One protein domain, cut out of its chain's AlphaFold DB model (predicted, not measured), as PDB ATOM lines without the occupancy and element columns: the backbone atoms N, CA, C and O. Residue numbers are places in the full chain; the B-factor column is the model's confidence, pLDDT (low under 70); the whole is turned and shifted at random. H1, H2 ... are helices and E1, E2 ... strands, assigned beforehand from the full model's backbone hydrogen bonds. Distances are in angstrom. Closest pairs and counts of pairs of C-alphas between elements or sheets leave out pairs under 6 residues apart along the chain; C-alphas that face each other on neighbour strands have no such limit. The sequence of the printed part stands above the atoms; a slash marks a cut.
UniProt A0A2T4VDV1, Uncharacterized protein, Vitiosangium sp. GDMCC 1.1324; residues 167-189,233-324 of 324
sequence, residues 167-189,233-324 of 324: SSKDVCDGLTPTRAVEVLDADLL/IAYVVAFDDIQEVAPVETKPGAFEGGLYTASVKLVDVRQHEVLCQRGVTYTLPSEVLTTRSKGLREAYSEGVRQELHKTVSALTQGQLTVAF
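What this domain is: This is residues 167 to 189 and 233 to 324 of the 324 residues of an uncharacterized protein of Vitiosangium sp. GDMCC 1.1324 (UniProt A0A2T4VDV1). A long, twisted sheet of four strands has one long helix, H3, packed slantwise over one face; beyond one end of the sheet the small hairpin E3 and E4 continues the line of E2 and E5, with the short helix H2 packed on E4. The whole is a rod with spans of 52 by 22 by 21 A, yet by its radius of gyration of the C-alphas, 16.1 A, it is only just compact, close to loose. The printed part has 115 residues, with three named helices and six named strands in the order E1 H1 E2 E3 E4 E5 E6 H2 H3, class mixed. The larger sheet runs E1, E2, E5, E6 and is mixed; E3 and E4 are antiparallel.

Where its parts are: Start in the larger sheet with E2, residues 235 to 245, 28.9 A long, which bends by 57 degrees at residue 241. Beside it find E5, residues 259 to 268, 29.0 A, and then E6, residues 273 to 283, 30.0 A, which bends by 58 degrees at residue 276. At the other edge, E1, residues 181 to 185, begins at C-alpha 181 (41.524, -28.123, 32.734); H1, residues 186 to 189, follows it. Look next for the sheet of two strands, E3, residues 248 to 251, and E4, residues 254 to 256, and for H2, residues 286 to 291, which is not on the larger sheet. H3, residues 296 to 315, runs 28.4 A from C-alpha 296 (52.557, -37.209, 6.525) to C-alpha 315 (35.515, -39.444, 29.103).

How they stand to each other: E1 and E2 are parallel, with N 184 and O 237 2.8 A apart. E2 and E5 are antiparallel; N 238 and O 265 are 2.8 A apart. E5 and E6 form an antiparallel hairpin, with N 264 and O 278 at 2.8 A. H3 is on this sheet in two layers, a helix on one face of a sheet, at a height of 8.2 A. It lies over E5 and E6, slantwise to the strands, at 36 degrees to E5 on the local plane; the closest C-alphas of E6 and H3 are those of Tyr 282 and Val 304, 6.0 A. H1 stands at the sheet's level. E2 runs on into E3 at 16 degrees, and E4 into E5 at 39 degrees. In the hairpin E3 and E4, N 250 and O 254 are 2.9 A apart. The closest C-alphas of E4 and H2 are those of Phe 255 and Leu 289, 5.7 A. H2 and H3 are close but not clearly touching. In H2 and H3 every O i to N i+4 pair is within hydrogen-bond range; H1 is too short for one.

The domain as a whole: The C-alphas of Gly 174 and Pro 252, 52.0 A apart, are the two farthest apart. Residues 190 to 232 are not printed, and C-alphas 189 and 233 stand 17.6 A apart across this cut. Of the links that are printed whole, each is tight. Residues 167 to 180 hold no named element. Mean pLDDT of the printed part is 73.4; 31 residues are under 70, among them 174 to 189 and 319 to 324.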
ATOM      1  N   SER A 167      41.567 -46.453  37.822       81.44
ATOM      2  CA  SER A 167      40.111 -46.387  37.908       81.44
ATOM      3  C   SER A 167      39.466 -47.396  36.959       81.44
ATOM      4  O   SER A 167      39.838 -47.518  35.792       81.44
ATOM      5  N   SER A 168      38.434 -48.086  37.440       84.62
ATOM      6  CA  SER A 168      37.577 -48.934  36.606       84.62
ATOM      7  C   SER A 168      36.492 -48.149  35.863       84.62
ATOM      8  O   SER A 168      35.737 -48.742  35.093       84.62
ATOM      9  N   LYS A 169      36.383 -46.835  36.098       87.38
ATOM     10  CA  LYS A 169      35.364 -45.985  35.475       87.38
ATOM     11  C   LYS A 169      35.816 -45.531  34.091       87.38
ATOM     12  O   LYS A 169      36.881 -44.936  33.951       87.38
ATOM     13  N   ASP A 170      34.963 -45.742  33.097       86.12
ATOM     14  CA  ASP A 170      35.144 -45.308  31.708       86.12
ATOM     15  C   ASP A 170      34.571 -43.907  31.424       86.12
ATOM     16  O   ASP A 170      34.766 -43.355  30.335       86.12
ATOM     17  N   VAL A 171      33.878 -43.331  32.414       85.44
ATOM     18  CA  VAL A 171      33.306 -41.983  32.408       85.44
ATOM     19  C   VAL A 171      33.488 -41.328  33.779       85.44
ATOM     20  O   VAL A 171      33.348 -41.968  34.823       85.44
ATOM     21  N   CYS A 172      33.802 -40.036  33.782       82.62
ATOM     22  CA  CYS A 172      33.915 -39.242  34.996       82.62
ATOM     23  C   CYS A 172      32.566 -38.641  35.392       82.62
ATOM     24  O   CYS A 172      32.166 -37.593  34.888       82.62
ATOM     25  N   ASP A 173      31.887 -39.290  36.334       74.62
ATOM     26  CA  ASP A 173      30.672 -38.753  36.941       74.62
ATOM     27  C   ASP A 173      30.992 -37.725  38.036       74.62
ATOM     28  O   ASP A 173      31.979 -37.848  38.764       74.62
ATOM     29  N   GLY A 174      30.114 -36.732  38.200       66.62
ATOM     30  CA  GLY A 174      30.189 -35.781  39.312       66.62
ATOM     31  C   GLY A 174      31.300 -34.736  39.195       66.62
ATOM     32  O   GLY A 174      31.670 -34.145  40.209       66.62
ATOM     33  N   LEU A 175      31.823 -34.485  37.988       67.19
ATOM     34  CA  LEU A 175      32.740 -33.366  37.785       67.19
ATOM     35  C   LEU A 175      32.019 -32.062  38.114       67.19
ATOM     36  O   LEU A 175      30.922 -31.783  37.621       67.19
ATOM     37  N   THR A 176      32.660 -31.231  38.926       59.59
ATOM     38  CA  THR A 176      32.229 -29.845  39.054       59.59
ATOM     39  C   THR A 176      32.489 -29.174  37.704       59.59
ATOM     40  O   THR A 176      33.623 -29.263  37.224       59.59
ATOM     41  N   PRO A 177      31.500 -28.512  37.071       52.69
ATOM     42  CA  PRO A 177      31.711 -27.805  35.814       52.69
ATOM     43  C   PRO A 177      32.779 -26.723  35.997       52.69
ATOM     44  O   PRO A 177      32.499 -25.617  36.454       52.69
ATOM     45  N   THR A 178      34.019 -27.049  35.656       48.78
ATOM     46  CA  THR A 178      35.141 -26.121  35.703       48.78
ATOM     47  C   THR A 178      35.550 -25.770  34.291       48.78
ATOM     48  O   THR A 178      35.566 -26.602  33.387       48.78
ATOM     49  N   ARG A 179      35.871 -24.494  34.090       43.66
ATOM     50  CA  ARG A 179      36.382 -24.013  32.809       43.66
ATOM     51  C   ARG A 179      37.879 -24.250  32.663       43.66
ATOM     52  O   ARG A 179      38.357 -24.065  31.559       43.66
ATOM     53  N   ALA A 180      38.595 -24.621  33.728       46.56
ATOM     54  CA  ALA A 180      40.051 -24.730  33.753       46.56
ATOM     55  C   ALA A 180      40.485 -26.195  33.896       46.56
ATOM     56  O   ALA A 180      40.370 -26.780  34.972       46.56
ATOM     57  N   VAL A 181      40.979 -26.764  32.799       48.06
ATOM     58  CA  VAL A 181      41.524 -28.123  32.734       48.06
ATOM     59  C   VAL A 181      42.896 -28.021  32.108       48.06
ATOM     60  O   VAL A 181      43.028 -27.454  31.025       48.06
ATOM     61  N   GLU A 182      43.898 -28.563  32.788       54.72
ATOM     62  CA  GLU A 182      45.230 -28.694  32.214       54.72
ATOM     63  C   GLU A 182      45.393 -30.073  31.585       54.72
ATOM     64  O   GLU A 182      44.887 -31.080  32.085       54.72
ATOM     65  N   VAL A 183      46.113 -30.109  30.472       49.91
ATOM     66  CA  VAL A 183      46.572 -31.355  29.865       49.91
ATOM     67  C   VAL A 183      48.016 -31.520  30.227       49.91
ATOM     68  O   VAL A 183      48.819 -30.610  30.021       49.91
ATOM     69  N   LEU A 184      48.345 -32.696  30.720       50.53
ATOM     70  CA  LEU A 184      49.703 -33.061  31.018       50.53
ATOM     71  C   LEU A 184      49.993 -34.395  30.341       50.53
ATOM     72  O   LEU A 184      49.313 -35.388  30.563       50.53
ATOM     73  N   ASP A 185      51.004 -34.423  29.485       47.97
ATOM     74  CA  ASP A 185      51.500 -35.679  28.932       47.97
ATOM     75  C   ASP A 185      52.253 -36.429  30.045       47.97
ATOM     76  O   ASP A 185      53.254 -35.921  30.563       47.97
ATOM     77  N   ALA A 186      51.733 -37.580  30.492       40.56
ATOM     78  CA  ALA A 186      52.232 -38.248  31.694       40.56
ATOM     79  C   ALA A 186      53.602 -38.901  31.462       40.56
ATOM     80  O   ALA A 186      54.380 -39.041  32.402       40.56
ATOM     81  N   ASP A 187      53.964 -39.182  30.207       36.28
ATOM     82  CA  ASP A 187      55.309 -39.632  29.834       36.28
ATOM     83  C   ASP A 187      56.388 -38.555  30.063       36.28
ATOM     84  O   ASP A 187      57.581 -38.862  30.147       36.28
ATOM     85  N   LEU A 188      55.992 -37.285  30.232       38.16
ATOM     86  CA  LEU A 188      56.875 -36.198  30.674       38.16
ATOM     87  C   LEU A 188      57.061 -36.175  32.209       38.16
ATOM     88  O   LEU A 188      57.850 -35.374  32.722       38.16
ATOM     89  N   LEU A 189      56.370 -37.053  32.957       40.00
ATOM     90  CA  LEU A 189      56.482 -37.185  34.418       40.00
ATOM     91  C   LEU A 189      57.683 -38.040  34.885       40.00
ATOM     92  O   LEU A 189      57.942 -38.182  36.084       40.00
ATOM     93  N   ILE A 233      43.224 -25.361  39.508       57.00
ATOM     94  CA  ILE A 233      43.158 -26.480  38.556       57.00
ATOM     95  C   ILE A 233      42.822 -27.727  39.361       57.00
ATOM     96  O   ILE A 233      43.593 -28.142  40.220       57.00
ATOM     97  N   ALA A 234      41.608 -28.223  39.160       63.28
ATOM     98  CA  ALA A 234      41.067 -29.327  39.933       63.28
ATOM     99  C   ALA A 234      41.349 -30.651  39.231       63.28
ATOM    100  O   ALA A 234      41.520 -31.669  39.894       63.28
ATOM    101  N   TYR A 235      41.424 -30.610  37.898       70.69
ATOM    102  CA  TYR A 235      41.546 -31.786  37.060       70.69
ATOM    103  C   TYR A 235      42.683 -31.638  36.054       70.69
ATOM    104  O   TYR A 235      42.822 -30.589  35.416       70.69
ATOM    105  N   VAL A 236      43.453 -32.711  35.896       75.06
ATOM    106  CA  VAL A 236      44.504 -32.850  34.885       75.06
ATOM    107  C   VAL A 236      44.183 -34.053  34.005       75.06
ATOM    108  O   VAL A 236      43.886 -35.133  34.512       75.06
ATOM    109  N   VAL A 237      44.238 -33.875  32.686       74.75
ATOM    110  CA  VAL A 237      44.193 -34.994  31.735       74.75
ATOM    111  C   VAL A 237      45.609 -35.529  31.563       74.75
ATOM    112  O   VAL A 237      46.476 -34.783  31.120       74.75
ATOM    113  N   ALA A 238      45.820 -36.798  31.900       75.94
ATOM    114  CA  ALA A 238      47.085 -37.515  31.798       75.94
ATOM    115  C   ALA A 238      47.033 -38.572  30.680       75.94
ATOM    116  O   ALA A 238      46.039 -39.290  30.559       75.94
ATOM    117  N   PHE A 239      48.095 -38.678  29.878       76.44
ATOM    118  CA  PHE A 239      48.274 -39.758  28.895       76.44
ATOM    119  C   PHE A 239      49.319 -40.748  29.383       76.44
ATOM    120  O   PHE A 239      50.476 -40.375  29.531       76.44
ATOM    121  N   ASP A 240      48.896 -41.981  29.626       73.50
ATOM    122  CA  ASP A 240      49.721 -43.057  30.173       73.50
ATOM    123  C   ASP A 240      49.799 -44.238  29.192       73.50
ATOM    124  O   ASP A 240      49.032 -44.294  28.226       73.50
ATOM    125  N   ASP A 241      50.712 -45.183  29.424       77.50
ATOM    126  CA  ASP A 241      50.898 -46.391  28.603       77.50
ATOM    127  C   ASP A 241      51.042 -46.105  27.091       77.50
ATOM    128  O   ASP A 241      50.516 -46.837  26.242       77.50
ATOM    129  N   ILE A 242      51.728 -45.014  26.732       77.62
ATOM    130  CA  ILE A 242      51.833 -44.587  25.337       77.62
ATOM    131  C   ILE A 242      52.687 -45.585  24.550       77.62
ATOM    132  O   ILE A 242      53.869 -45.800  24.822       77.62
ATOM    133  N   GLN A 243      52.100 -46.150  23.499       78.12
ATOM    134  CA  GLN A 243      52.826 -46.881  22.467       78.12
ATOM    135  C   GLN A 243      52.615 -46.175  21.138       78.12
ATOM    136  O   GLN A 243      51.493 -45.974  20.677       78.12
ATOM    137  N   GLU A 244      53.721 -45.791  20.516       80.50
ATOM    138  CA  GLU A 244      53.702 -45.036  19.278       80.50
ATOM    139  C   GLU A 244      54.662 -45.638  18.260       80.50
ATOM    140  O   GLU A 244      55.866 -45.746  18.486       80.50
ATOM    141  N   VAL A 245      54.113 -45.956  17.094       82.50
ATOM    142  CA  VAL A 245      54.854 -46.316  15.894       82.50
ATOM    143  C   VAL A 245      54.623 -45.193  14.895       82.50
ATOM    144  O   VAL A 245      53.680 -45.235  14.109       82.50
ATOM    145  N   ALA A 246      55.454 -44.152  14.954       76.12
ATOM    146  CA  ALA A 246      55.358 -43.015  14.041       76.12
ATOM    147  C   ALA A 246      55.518 -43.467  12.574       76.12
ATOM    148  O   ALA A 246      56.210 -44.453  12.313       76.12
ATOM    149  N   PRO A 247      54.900 -42.770  11.604       79.31
ATOM    150  CA  PRO A 247      55.069 -43.113  10.200       79.31
ATOM    151  C   PRO A 247      56.516 -42.853   9.755       79.31
ATOM    152  O   PRO A 247      57.026 -41.737   9.896       79.31
ATOM    153  N   VAL A 248      57.170 -43.874   9.198       79.62
ATOM    154  CA  VAL A 248      58.550 -43.815   8.692       79.62
ATOM    155  C   VAL A 248      58.569 -44.202   7.220       79.62
ATOM    156  O   VAL A 248      57.897 -45.144   6.802       79.62
ATOM    157  N   GLU A 249      59.353 -43.476   6.426       78.50
ATOM    158  CA  GLU A 249      59.615 -43.842   5.035       78.50
ATOM    159  C   GLU A 249      60.568 -45.042   4.993       78.50
ATOM    160  O   GLU A 249      61.712 -44.955   5.439       78.50
ATOM    161  N   THR A 250      60.107 -46.177   4.467       79.25
ATOM    162  CA  THR A 250      60.926 -47.394   4.352       79.25
ATOM    163  C   THR A 250      61.668 -47.451   3.022       79.25
ATOM    164  O   THR A 250      62.764 -48.011   2.940       79.25
ATOM    165  N   LYS A 251      61.087 -46.858   1.971       76.69
ATOM    166  CA  LYS A 251      61.666 -46.670   0.629       76.69
ATOM    167  C   LYS A 251      61.067 -45.406   0.006       76.69
ATOM    168  O   LYS A 251      59.982 -45.021   0.427       76.69
ATOM    169  N   PRO A 252      61.695 -44.802  -1.023       75.69
ATOM    170  CA  PRO A 252      61.154 -43.614  -1.683       75.69
ATOM    171  C   PRO A 252      59.674 -43.777  -2.067       75.69
ATOM    172  O   PRO A 252      59.346 -44.583  -2.941       75.69
ATOM    173  N   GLY A 253      58.787 -43.029  -1.404       70.62
ATOM    174  CA  GLY A 253      57.335 -43.075  -1.626       70.62
ATOM    175  C   GLY A 253      56.581 -44.239  -0.965       70.62
ATOM    176  O   GLY A 253      55.411 -44.440  -1.282       70.62
ATOM    177  N   ALA A 254      57.214 -44.993  -0.062       73.69
ATOM    178  CA  ALA A 254      56.596 -46.065   0.716       73.69
ATOM    179  C   ALA A 254      56.796 -45.823   2.218       73.69
ATOM    180  O   ALA A 254      57.923 -45.646   2.683       73.69
ATOM    181  N   PHE A 255      55.698 -45.853   2.974       76.06
ATOM    182  CA  PHE A 255      55.676 -45.544   4.400       76.06
ATOM    183  C   PHE A 255      55.049 -46.687   5.200       76.06
ATOM    184  O   PHE A 255      54.073 -47.295   4.761       76.06
ATOM    185  N   GLU A 256      55.588 -46.947   6.388       80.44
ATOM    186  CA  GLU A 256      55.049 -47.899   7.365       80.44
ATOM    187  C   GLU A 256      54.849 -47.219   8.724       80.44
ATOM    188  O   GLU A 256      55.445 -46.176   9.000       80.44
ATOM    189  N   GLY A 257      54.012 -47.811   9.579       83.81
ATOM    190  CA  GLY A 257      53.676 -47.274  10.898       83.81
ATOM    191  C   GLY A 257      52.404 -46.427  10.890       83.81
ATOM    192  O   GLY A 257      51.457 -46.707  10.158       83.81
ATOM    193  N   GLY A 258      52.372 -45.401  11.735       83.31
ATOM    194  CA  GLY A 258      51.206 -44.552  11.968       83.31
ATOM    195  C   GLY A 258      50.249 -45.072  13.042       83.31
ATOM    196  O   GLY A 258      49.070 -44.746  12.982       83.31
ATOM    197  N   LEU A 259      50.724 -45.866  14.004       86.00
ATOM    198  CA  LEU A 259      49.919 -46.332  15.137       86.00
ATOM    199  C   LEU A 259      50.232 -45.504  16.385       86.00
ATOM    200  O   LEU A 259      51.395 -45.344  16.745       86.00
ATOM    201  N   TYR A 260      49.188 -45.056  17.068       83.62
ATOM    202  CA  TYR A 260      49.254 -44.450  18.389       83.62
ATOM    203  C   TYR A 260      48.249 -45.144  19.305       83.62
ATOM    204  O   TYR A 260      47.073 -45.256  18.956       83.62
ATOM    205  N   THR A 261      48.686 -45.572  20.482       83.50
ATOM    206  CA  THR A 261      47.816 -46.067  21.552       83.50
ATOM    207  C   THR A 261      48.231 -45.445  22.875       83.50
ATOM    208  O   THR A 261      49.424 -45.304  23.115       83.50
ATOM    209  N   ALA A 262      47.269 -45.107  23.727       82.44
ATOM    210  CA  ALA A 262      47.520 -44.615  25.083       82.44
ATOM    211  C   ALA A 262      46.302 -44.880  25.981       82.44
ATOM    212  O   ALA A 262      45.216 -45.198  25.488       82.44
ATOM    213  N   SER A 263      46.455 -44.700  27.289       82.81
ATOM    214  CA  SER A 263      45.363 -44.570  28.252       82.81
ATOM    215  C   SER A 263      45.182 -43.099  28.623       82.81
ATOM    216  O   SER A 263      46.099 -42.451  29.121       82.81
ATOM    217  N   VAL A 264      43.999 -42.547  28.361       84.38
ATOM    218  CA  VAL A 264      43.620 -41.190  28.766       84.38
ATOM    219  C   VAL A 264      43.012 -41.259  30.161       84.38
ATOM    220  O   VAL A 264      41.950 -41.855  30.328       84.38
ATOM    221  N   LYS A 265      43.649 -40.635  31.150       84.44
ATOM    222  CA  LYS A 265      43.242 -40.632  32.562       84.44
ATOM    223  C   LYS A 265      42.850 -39.214  32.983       84.44
ATOM    224  O   LYS A 265      43.559 -38.262  32.667       84.44
ATOM    225  N   LEU A 266      41.739 -39.045  33.703       84.88
ATOM    226  CA  LEU A 266      41.420 -37.771  34.359       84.88
ATOM    227  C   LEU A 266      41.797 -37.855  35.836       84.88
ATOM    228  O   LEU A 266      41.249 -38.676  36.571       84.88
ATOM    229  N   VAL A 267      42.707 -36.991  36.271       80.12
ATOM    230  CA  VAL A 267      43.228 -36.955  37.638       80.12
ATOM    231  C   VAL A 267      42.627 -35.781  38.397       80.12
ATOM    232  O   VAL A 267      42.731 -34.649  37.933       80.12
ATOM    233  N   ASP A 268      42.057 -36.022  39.578       80.88
ATOM    234  CA  ASP A 268      41.773 -34.958  40.547       80.88
ATOM    235  C   ASP A 268      43.038 -34.676  41.364       80.88
ATOM    236  O   ASP A 268      43.439 -35.470  42.219       80.88
ATOM    237  N   VAL A 269      43.674 -33.531  41.115       74.62
ATOM    238  CA  VAL A 269      44.936 -33.157  41.778       74.62
ATOM    239  C   VAL A 269      44.757 -32.761  43.241       74.62
ATOM    240  O   VAL A 269      45.739 -32.628  43.956       74.62
ATOM    241  N   ARG A 270      43.522 -32.565  43.711       75.94
ATOM    242  CA  ARG A 270      43.231 -32.262  45.121       75.94
ATOM    243  C   ARG A 270      43.096 -33.541  45.934       75.94
ATOM    244  O   ARG A 270      43.407 -33.549  47.118       75.94
ATOM    245  N   GLN A 271      42.598 -34.597  45.294       82.88
ATOM    246  CA  GLN A 271      42.399 -35.915  45.904       82.88
ATOM    247  C   GLN A 271      43.560 -36.873  45.607       82.88
ATOM    248  O   GLN A 271      43.694 -37.896  46.270       82.88
ATOM    249  N   HIS A 272      44.427 -36.517  44.652       86.19
ATOM    250  CA  HIS A 272      45.533 -37.343  44.169       86.19
ATOM    251  C   HIS A 272      44.999 -38.687  43.647       86.19
ATOM    252  O   HIS A 272      45.505 -39.754  44.001       86.19
ATOM    253  N   GLU A 273      43.928 -38.649  42.849       85.69
ATOM    254  CA  GLU A 273      43.209 -39.842  42.384       85.69
ATOM    255  C   GLU A 273      42.882 -39.768  40.893       85.69
ATOM    256  O   GLU A 273      42.487 -38.722  40.378       85.69
ATOM    257  N   VAL A 274      43.006 -40.906  40.205       86.50
ATOM    258  CA  VAL A 274      42.452 -41.088  38.861       86.50
ATOM    259  C   VAL A 274      40.949 -41.309  39.006       86.50
ATOM    260  O   VAL A 274      40.509 -42.311  39.565       86.50
ATOM    261  N   LEU A 275      40.144 -40.380  38.499       87.88
ATOM    262  CA  LEU A 275      38.687 -40.460  38.592       87.88
ATOM    263  C   LEU A 275      38.115 -41.460  37.588       87.88
ATOM    264  O   LEU A 275      37.265 -42.281  37.932       87.88
ATOM    265  N   CYS A 276      38.593 -41.406  36.351       88.44
ATOM    266  CA  CYS A 276      38.170 -42.265  35.256       88.44
ATOM    267  C   CYS A 276      39.284 -42.358  34.212       88.44
ATOM    268  O   CYS A 276      40.189 -41.517  34.176       88.44
ATOM    269  N   GLN A 277      39.205 -43.368  33.351       90.19
ATOM    270  CA  GLN A 277      40.161 -43.555  32.273       90.19
ATOM    271  C   GLN A 277      39.556 -44.214  31.039       90.19
ATOM    272  O   GLN A 277      38.546 -44.913  31.115       90.19
ATOM    273  N   ARG A 278      40.202 -44.026  29.889       90.56
ATOM    274  CA  ARG A 278      39.795 -44.651  28.633       90.56
ATOM    275  C   ARG A 278      40.971 -44.826  27.686       90.56
ATOM    276  O   ARG A 278      41.713 -43.885  27.430       90.56
ATOM    277  N   GLY A 279      41.087 -46.019  27.109       89.56
ATOM    278  CA  GLY A 279      42.045 -46.280  26.040       89.56
ATOM    279  C   GLY A 279      41.724 -45.475  24.779       89.56
ATOM    280  O   GLY A 279      40.561 -45.356  24.384       89.56
ATOM    281  N   VAL A 280      42.763 -44.957  24.135       87.88
ATOM    282  CA  VAL A 280      42.713 -44.311  22.826       87.88
ATOM    283  C   VAL A 280      43.571 -45.101  21.847       87.88
ATOM    284  O   VAL A 280      44.629 -45.626  22.194       87.88
ATOM    285  N   THR A 281      43.108 -45.215  20.609       91.69
ATOM    286  CA  THR A 281      43.872 -45.826  19.523       91.69
ATOM    287  C   THR A 281      43.624 -45.041  18.251       91.69
ATOM    288  O   THR A 281      42.479 -44.855  17.845       91.69
ATOM    289  N   TYR A 282      44.701 -44.610  17.608       87.81
ATOM    290  CA  TYR A 282      44.674 -43.992  16.297       87.81
ATOM    291  C   TYR A 282      45.582 -44.774  15.354       87.81
ATOM    292  O   TYR A 282      46.725 -45.082  15.681       87.81
ATOM    293  N   THR A 283      45.065 -45.108  14.176       90.44
ATOM    294  CA  THR A 283      45.842 -45.712  13.093       90.44
ATOM    295  C   THR A 283      45.726 -44.817  11.872       90.44
ATOM    296  O   THR A 283      44.620 -44.525  11.416       90.44
ATOM    297  N   LEU A 284      46.865 -44.378  11.345       84.31
ATOM    298  CA  LEU A 284      46.930 -43.578  10.134       84.31
ATOM    299  C   LEU A 284      46.351 -44.392   8.966       84.31
ATOM    300  O   LEU A 284      46.835 -45.497   8.706       84.31
ATOM    301  N   PRO A 285      45.342 -43.876   8.243       86.06
ATOM    302  CA  PRO A 285      44.734 -44.621   7.148       86.06
ATOM    303  C   PRO A 285      45.754 -44.991   6.067       86.06
ATOM    304  O   PRO A 285      46.577 -44.166   5.657       86.06
ATOM    305  N   SER A 286      45.666 -46.218   5.550       79.12
ATOM    306  CA  SER A 286      46.570 -46.735   4.512       79.12
ATOM    307  C   SER A 286      46.548 -45.901   3.227       79.12
ATOM    308  O   SER A 286      47.559 -45.797   2.530       79.12
ATOM    309  N   GLU A 287      45.423 -45.252   2.921       77.12
ATOM    310  CA  GLU A 287      45.316 -44.325   1.788       77.12
ATOM    311  C   GLU A 287      46.222 -43.104   1.972       77.12
ATOM    312  O   GLU A 287      46.844 -42.639   1.021       77.12
ATOM    313  N   VAL A 288      46.356 -42.594   3.198       74.56
ATOM    314  CA  VAL A 288      47.209 -41.437   3.505       74.56
ATOM    315  C   VAL A 288      48.687 -41.832   3.441       74.56
ATOM    316  O   VAL A 288      49.482 -41.087   2.870       74.56
ATOM    317  N   LEU A 289      49.034 -43.029   3.936       70.31
ATOM    318  CA  LEU A 289      50.384 -43.607   3.840       70.31
ATOM    319  C   LEU A 289      50.853 -43.798   2.389       70.31
ATOM    320  O   LEU A 289      52.041 -43.688   2.109       70.31
ATOM    321  N   THR A 290      49.931 -44.082   1.466       67.19
ATOM    322  CA  THR A 290      50.254 -44.378   0.058       67.19
ATOM    323  C   THR A 290      50.153 -43.170  -0.873       67.19
ATOM    324  O   THR A 290      50.775 -43.170  -1.933       67.19
ATOM    325  N   THR A 291      49.400 -42.127  -0.505       64.75
ATOM    326  CA  THR A 291      49.146 -40.965  -1.382       64.75
ATOM    327  C   THR A 291      49.912 -39.696  -1.002       64.75
ATOM    328  O   THR A 291      50.108 -38.833  -1.862       64.75
ATOM    329  N   ARG A 292      50.380 -39.550   0.250       62.06
ATOM    330  CA  ARG A 292      51.131 -38.364   0.708       62.06
ATOM    331  C   ARG A 292      52.610 -38.665   0.944       62.06
ATOM    332  O   ARG A 292      52.975 -39.253   1.950       62.06
ATOM    333  N   SER A 293      53.473 -38.127   0.080       60.62
ATOM    334  CA  SER A 293      54.933 -38.095   0.294       60.62
ATOM    335  C   SER A 293      55.413 -36.892   1.118       60.62
ATOM    336  O   SER A 293      56.520 -36.897   1.644       60.62
ATOM    337  N   LYS A 294      54.583 -35.849   1.250       63.34
ATOM    338  CA  LYS A 294      54.838 -34.650   2.067       63.34
ATOM    339  C   LYS A 294      53.675 -34.422   3.024       63.34
ATOM    340  O   LYS A 294      52.524 -34.650   2.658       63.34
ATOM    341  N   GLY A 295      53.962 -33.930   4.226       67.75
ATOM    342  CA  GLY A 295      52.914 -33.599   5.193       67.75
ATOM    343  C   GLY A 295      52.387 -34.794   6.001       67.75
ATOM    344  O   GLY A 295      51.327 -34.692   6.618       67.75
ATOM    345  N   LEU A 296      53.040 -35.963   5.917       74.62
ATOM    346  CA  LEU A 296      52.557 -37.209   6.525       74.62
ATOM    347  C   LEU A 296      52.626 -37.156   8.054       74.62
ATOM    348  O   LEU A 296      51.694 -37.581   8.730       74.62
ATOM    349  N   ARG A 297      53.706 -36.576   8.589       70.25
ATOM    350  CA  ARG A 297      53.883 -36.366  10.027       70.25
ATOM    351  C   ARG A 297      52.829 -35.406  10.571       70.25
ATOM    352  O   ARG A 297      52.241 -35.694  11.602       70.25
ATOM    353  N   GLU A 298      52.545 -34.318   9.859       71.25
ATOM    354  CA  GLU A 298      51.503 -33.360  10.227       71.25
ATOM    355  C   GLU A 298      50.113 -34.005  10.199       71.25
ATOM    356  O   GLU A 298      49.344 -33.825  11.136       71.25
ATOM    357  N   ALA A 299      49.801 -34.797   9.166       71.88
ATOM    358  CA  ALA A 299      48.528 -35.517   9.065       71.88
ATOM    359  C   ALA A 299      48.346 -36.544  10.189       71.88
ATOM    360  O   ALA A 299      47.261 -36.680  10.749       71.88
ATOM    361  N   TYR A 300      49.419 -37.259  10.520       75.50
ATOM    362  CA  TYR A 300      49.448 -38.198  11.627       75.50
ATOM    363  C   TYR A 300      49.253 -37.491  12.972       75.50
ATOM    364  O   TYR A 300      48.353 -37.866  13.718       75.50
ATOM    365  N   SER A 301      50.014 -36.429  13.251       69.62
ATOM    366  CA  SER A 301      49.868 -35.649  14.485       69.62
ATOM    367  C   SER A 301      48.474 -35.035  14.626       69.62
ATOM    368  O   SER A 301      47.915 -35.051  15.717       69.62
ATOM    369  N   GLU A 302      47.892 -34.533  13.538       74.12
ATOM    370  CA  GLU A 302      46.529 -33.996  13.538       74.12
ATOM    371  C   GLU A 302      45.489 -35.077  13.868       74.12
ATOM    372  O   GLU A 302      44.628 -34.864  14.720       74.12
ATOM    373  N   GLY A 303      45.596 -36.263  13.263       73.44
ATOM    374  CA  GLY A 303      44.693 -37.375  13.557       73.44
ATOM    375  C   GLY A 303      44.802 -37.883  14.998       73.44
ATOM    376  O   GLY A 303      43.778 -38.116  15.642       73.44
ATOM    377  N   VAL A 304      46.022 -37.962  15.546       75.25
ATOM    378  CA  VAL A 304      46.244 -38.288  16.966       75.25
ATOM    379  C   VAL A 304      45.561 -37.258  17.870       75.25
ATOM    380  O   VAL A 304      44.791 -37.641  18.750       75.25
ATOM    381  N   ARG A 305      45.765 -35.953  17.631       74.50
ATOM    382  CA  ARG A 305      45.111 -34.886  18.415       74.50
ATOM    383  C   ARG A 305      43.589 -34.970  18.368       74.50
ATOM    384  O   ARG A 305      42.936 -34.801  19.396       74.50
ATOM    385  N   GLN A 306      43.018 -35.240  17.196       77.44
ATOM    386  CA  GLN A 306      41.569 -35.365  17.038       77.44
ATOM    387  C   GLN A 306      41.006 -36.536  17.849       77.44
ATOM    388  O   GLN A 306      39.990 -36.371  18.530       77.44
ATOM    389  N   GLU A 307      41.673 -37.693  17.834       82.56
ATOM    390  CA  GLU A 307      41.208 -38.854  18.596       82.56
ATOM    391  C   GLU A 307      41.403 -38.667  20.109       82.56
ATOM    392  O   GLU A 307      40.526 -39.046  20.892       82.56
ATOM    393  N   LEU A 308      42.480 -37.998  20.538       78.38
ATOM    394  CA  LEU A 308      42.672 -37.587  21.935       78.38
ATOM    395  C   LEU A 308      41.560 -36.637  22.396       78.38
ATOM    396  O   LEU A 308      40.929 -36.879  23.424       78.38
ATOM    397  N   HIS A 309      41.247 -35.608  21.604       74.25
ATOM    398  CA  HIS A 309      40.171 -34.663  21.905       74.25
ATOM    399  C   HIS A 309      38.807 -35.345  22.016       74.25
ATOM    400  O   HIS A 309      38.061 -35.119  22.972       74.25
ATOM    401  N   LYS A 310      38.488 -36.229  21.070       81.19
ATOM    402  CA  LYS A 310      37.265 -37.035  21.102       81.19
ATOM    403  C   LYS A 310      37.212 -37.936  22.335       81.19
ATOM    404  O   LYS A 310      36.158 -38.033  22.960       81.19
ATOM    405  N   THR A 311      38.332 -38.552  22.707       85.00
ATOM    406  CA  THR A 311      38.414 -39.423  23.886       85.00
ATOM    407  C   THR A 311      38.196 -38.634  25.172       85.00
ATOM    408  O   THR A 311      37.367 -39.041  25.979       85.00
ATOM    409  N   VAL A 312      38.841 -37.475  25.341       79.06
ATOM    410  CA  VAL A 312      38.619 -36.590  26.500       79.06
ATOM    411  C   VAL A 312      37.171 -36.111  26.568       79.06
ATOM    412  O   VAL A 312      36.557 -36.133  27.637       79.06
ATOM    413  N   SER A 313      36.597 -35.712  25.433       80.12
ATOM    414  CA  SER A 313      35.196 -35.299  25.366       80.12
ATOM    415  C   SER A 313      34.262 -36.440  25.783       80.12
ATOM    416  O   SER A 313      33.361 -36.223  26.587       80.12
ATOM    417  N   ALA A 314      34.505 -37.670  25.326       84.81
ATOM    418  CA  ALA A 314      33.722 -38.835  25.734       84.81
ATOM    419  C   ALA A 314      33.896 -39.166  27.227       84.81
ATOM    420  O   ALA A 314      32.907 -39.375  27.926       84.81
ATOM    421  N   LEU A 315      35.139 -39.159  27.716       83.06
ATOM    422  CA  LEU A 315      35.515 -39.444  29.103       83.06
ATOM    423  C   LEU A 315      34.834 -38.489  30.099       83.06
ATOM    424  O   LEU A 315      34.487 -38.877  31.212       83.06
ATOM    425  N   THR A 316      34.624 -37.242  29.682       79.44
ATOM    426  CA  THR A 316      34.095 -36.150  30.517       79.44
ATOM    427  C   THR A 316      32.666 -35.759  30.151       79.44
ATOM    428  O   THR A 316      32.167 -34.742  30.625       79.44
ATOM    429  N   GLN A 317      32.008 -36.514  29.263       80.00
ATOM    430  CA  GLN A 317      30.682 -36.191  28.715       80.00
ATOM    431  C   GLN A 317      30.587 -34.762  28.133       80.00
ATOM    432  O   GLN A 317      29.547 -34.108  28.197       80.00
ATOM    433  N   GLY A 318      31.691 -34.249  27.584       71.94
ATOM    434  CA  GLY A 318      31.803 -32.900  27.028       71.94
ATOM    435  C   GLY A 318      31.848 -31.780  28.070       71.94
ATOM    436  O   GLY A 318      31.808 -30.610  27.692       71.94
ATOM    437  N   GLN A 319      31.934 -32.107  29.362       66.69
ATOM    438  CA  GLN A 319      32.040 -31.115  30.434       66.69
ATOM    439  C   GLN A 319      33.406 -30.428  30.447       66.69
ATOM    440  O   GLN A 319      33.504 -29.281  30.883       66.69
ATOM    441  N   LEU A 320      34.441 -31.100  29.936       63.59
ATOM    442  CA  LEU A 320      35.771 -30.533  29.764       63.59
ATOM    443  C   LEU A 320      36.055 -30.313  28.275       63.59
ATOM    444  O   LEU A 320      35.797 -31.175  27.436       63.59
ATOM    445  N   THR A 321      36.599 -29.142  27.948       53.91
ATOM    446  CA  THR A 321      37.167 -28.852  26.626       53.91
ATOM    447  C   THR A 321      38.658 -28.655  26.791       53.91
ATOM    448  O   THR A 321      39.098 -27.933  27.683       53.91
ATOM    449  N   VAL A 322      39.419 -29.305  25.925       54.09
ATOM    450  CA  VAL A 322      40.869 -29.346  25.991       54.09
ATOM    451  C   VAL A 322      41.445 -28.858  24.664       54.09
ATOM    452  O   VAL A 322      40.936 -29.220  23.608       54.09
ATOM    453  N   ALA A 323      42.500 -28.045  24.711       47.62
ATOM    454  CA  ALA A 323      43.303 -27.713  23.535       47.62
ATOM    455  C   ALA A 323      44.554 -28.618  23.474       47.62
ATOM    456  O   ALA A 323      45.022 -29.077  24.511       47.62
ATOM    457  N   PHE A 324      45.061 -28.909  22.272       47.72
ATOM    458  CA  PHE A 324      46.173 -29.838  21.991       47.72
ATOM    459  C   PHE A 324      47.110 -29.292  20.910       47.72
ATOM    460  O   PHE A 324      46.635 -28.472  20.094       47.72
TER     461      PHE A 324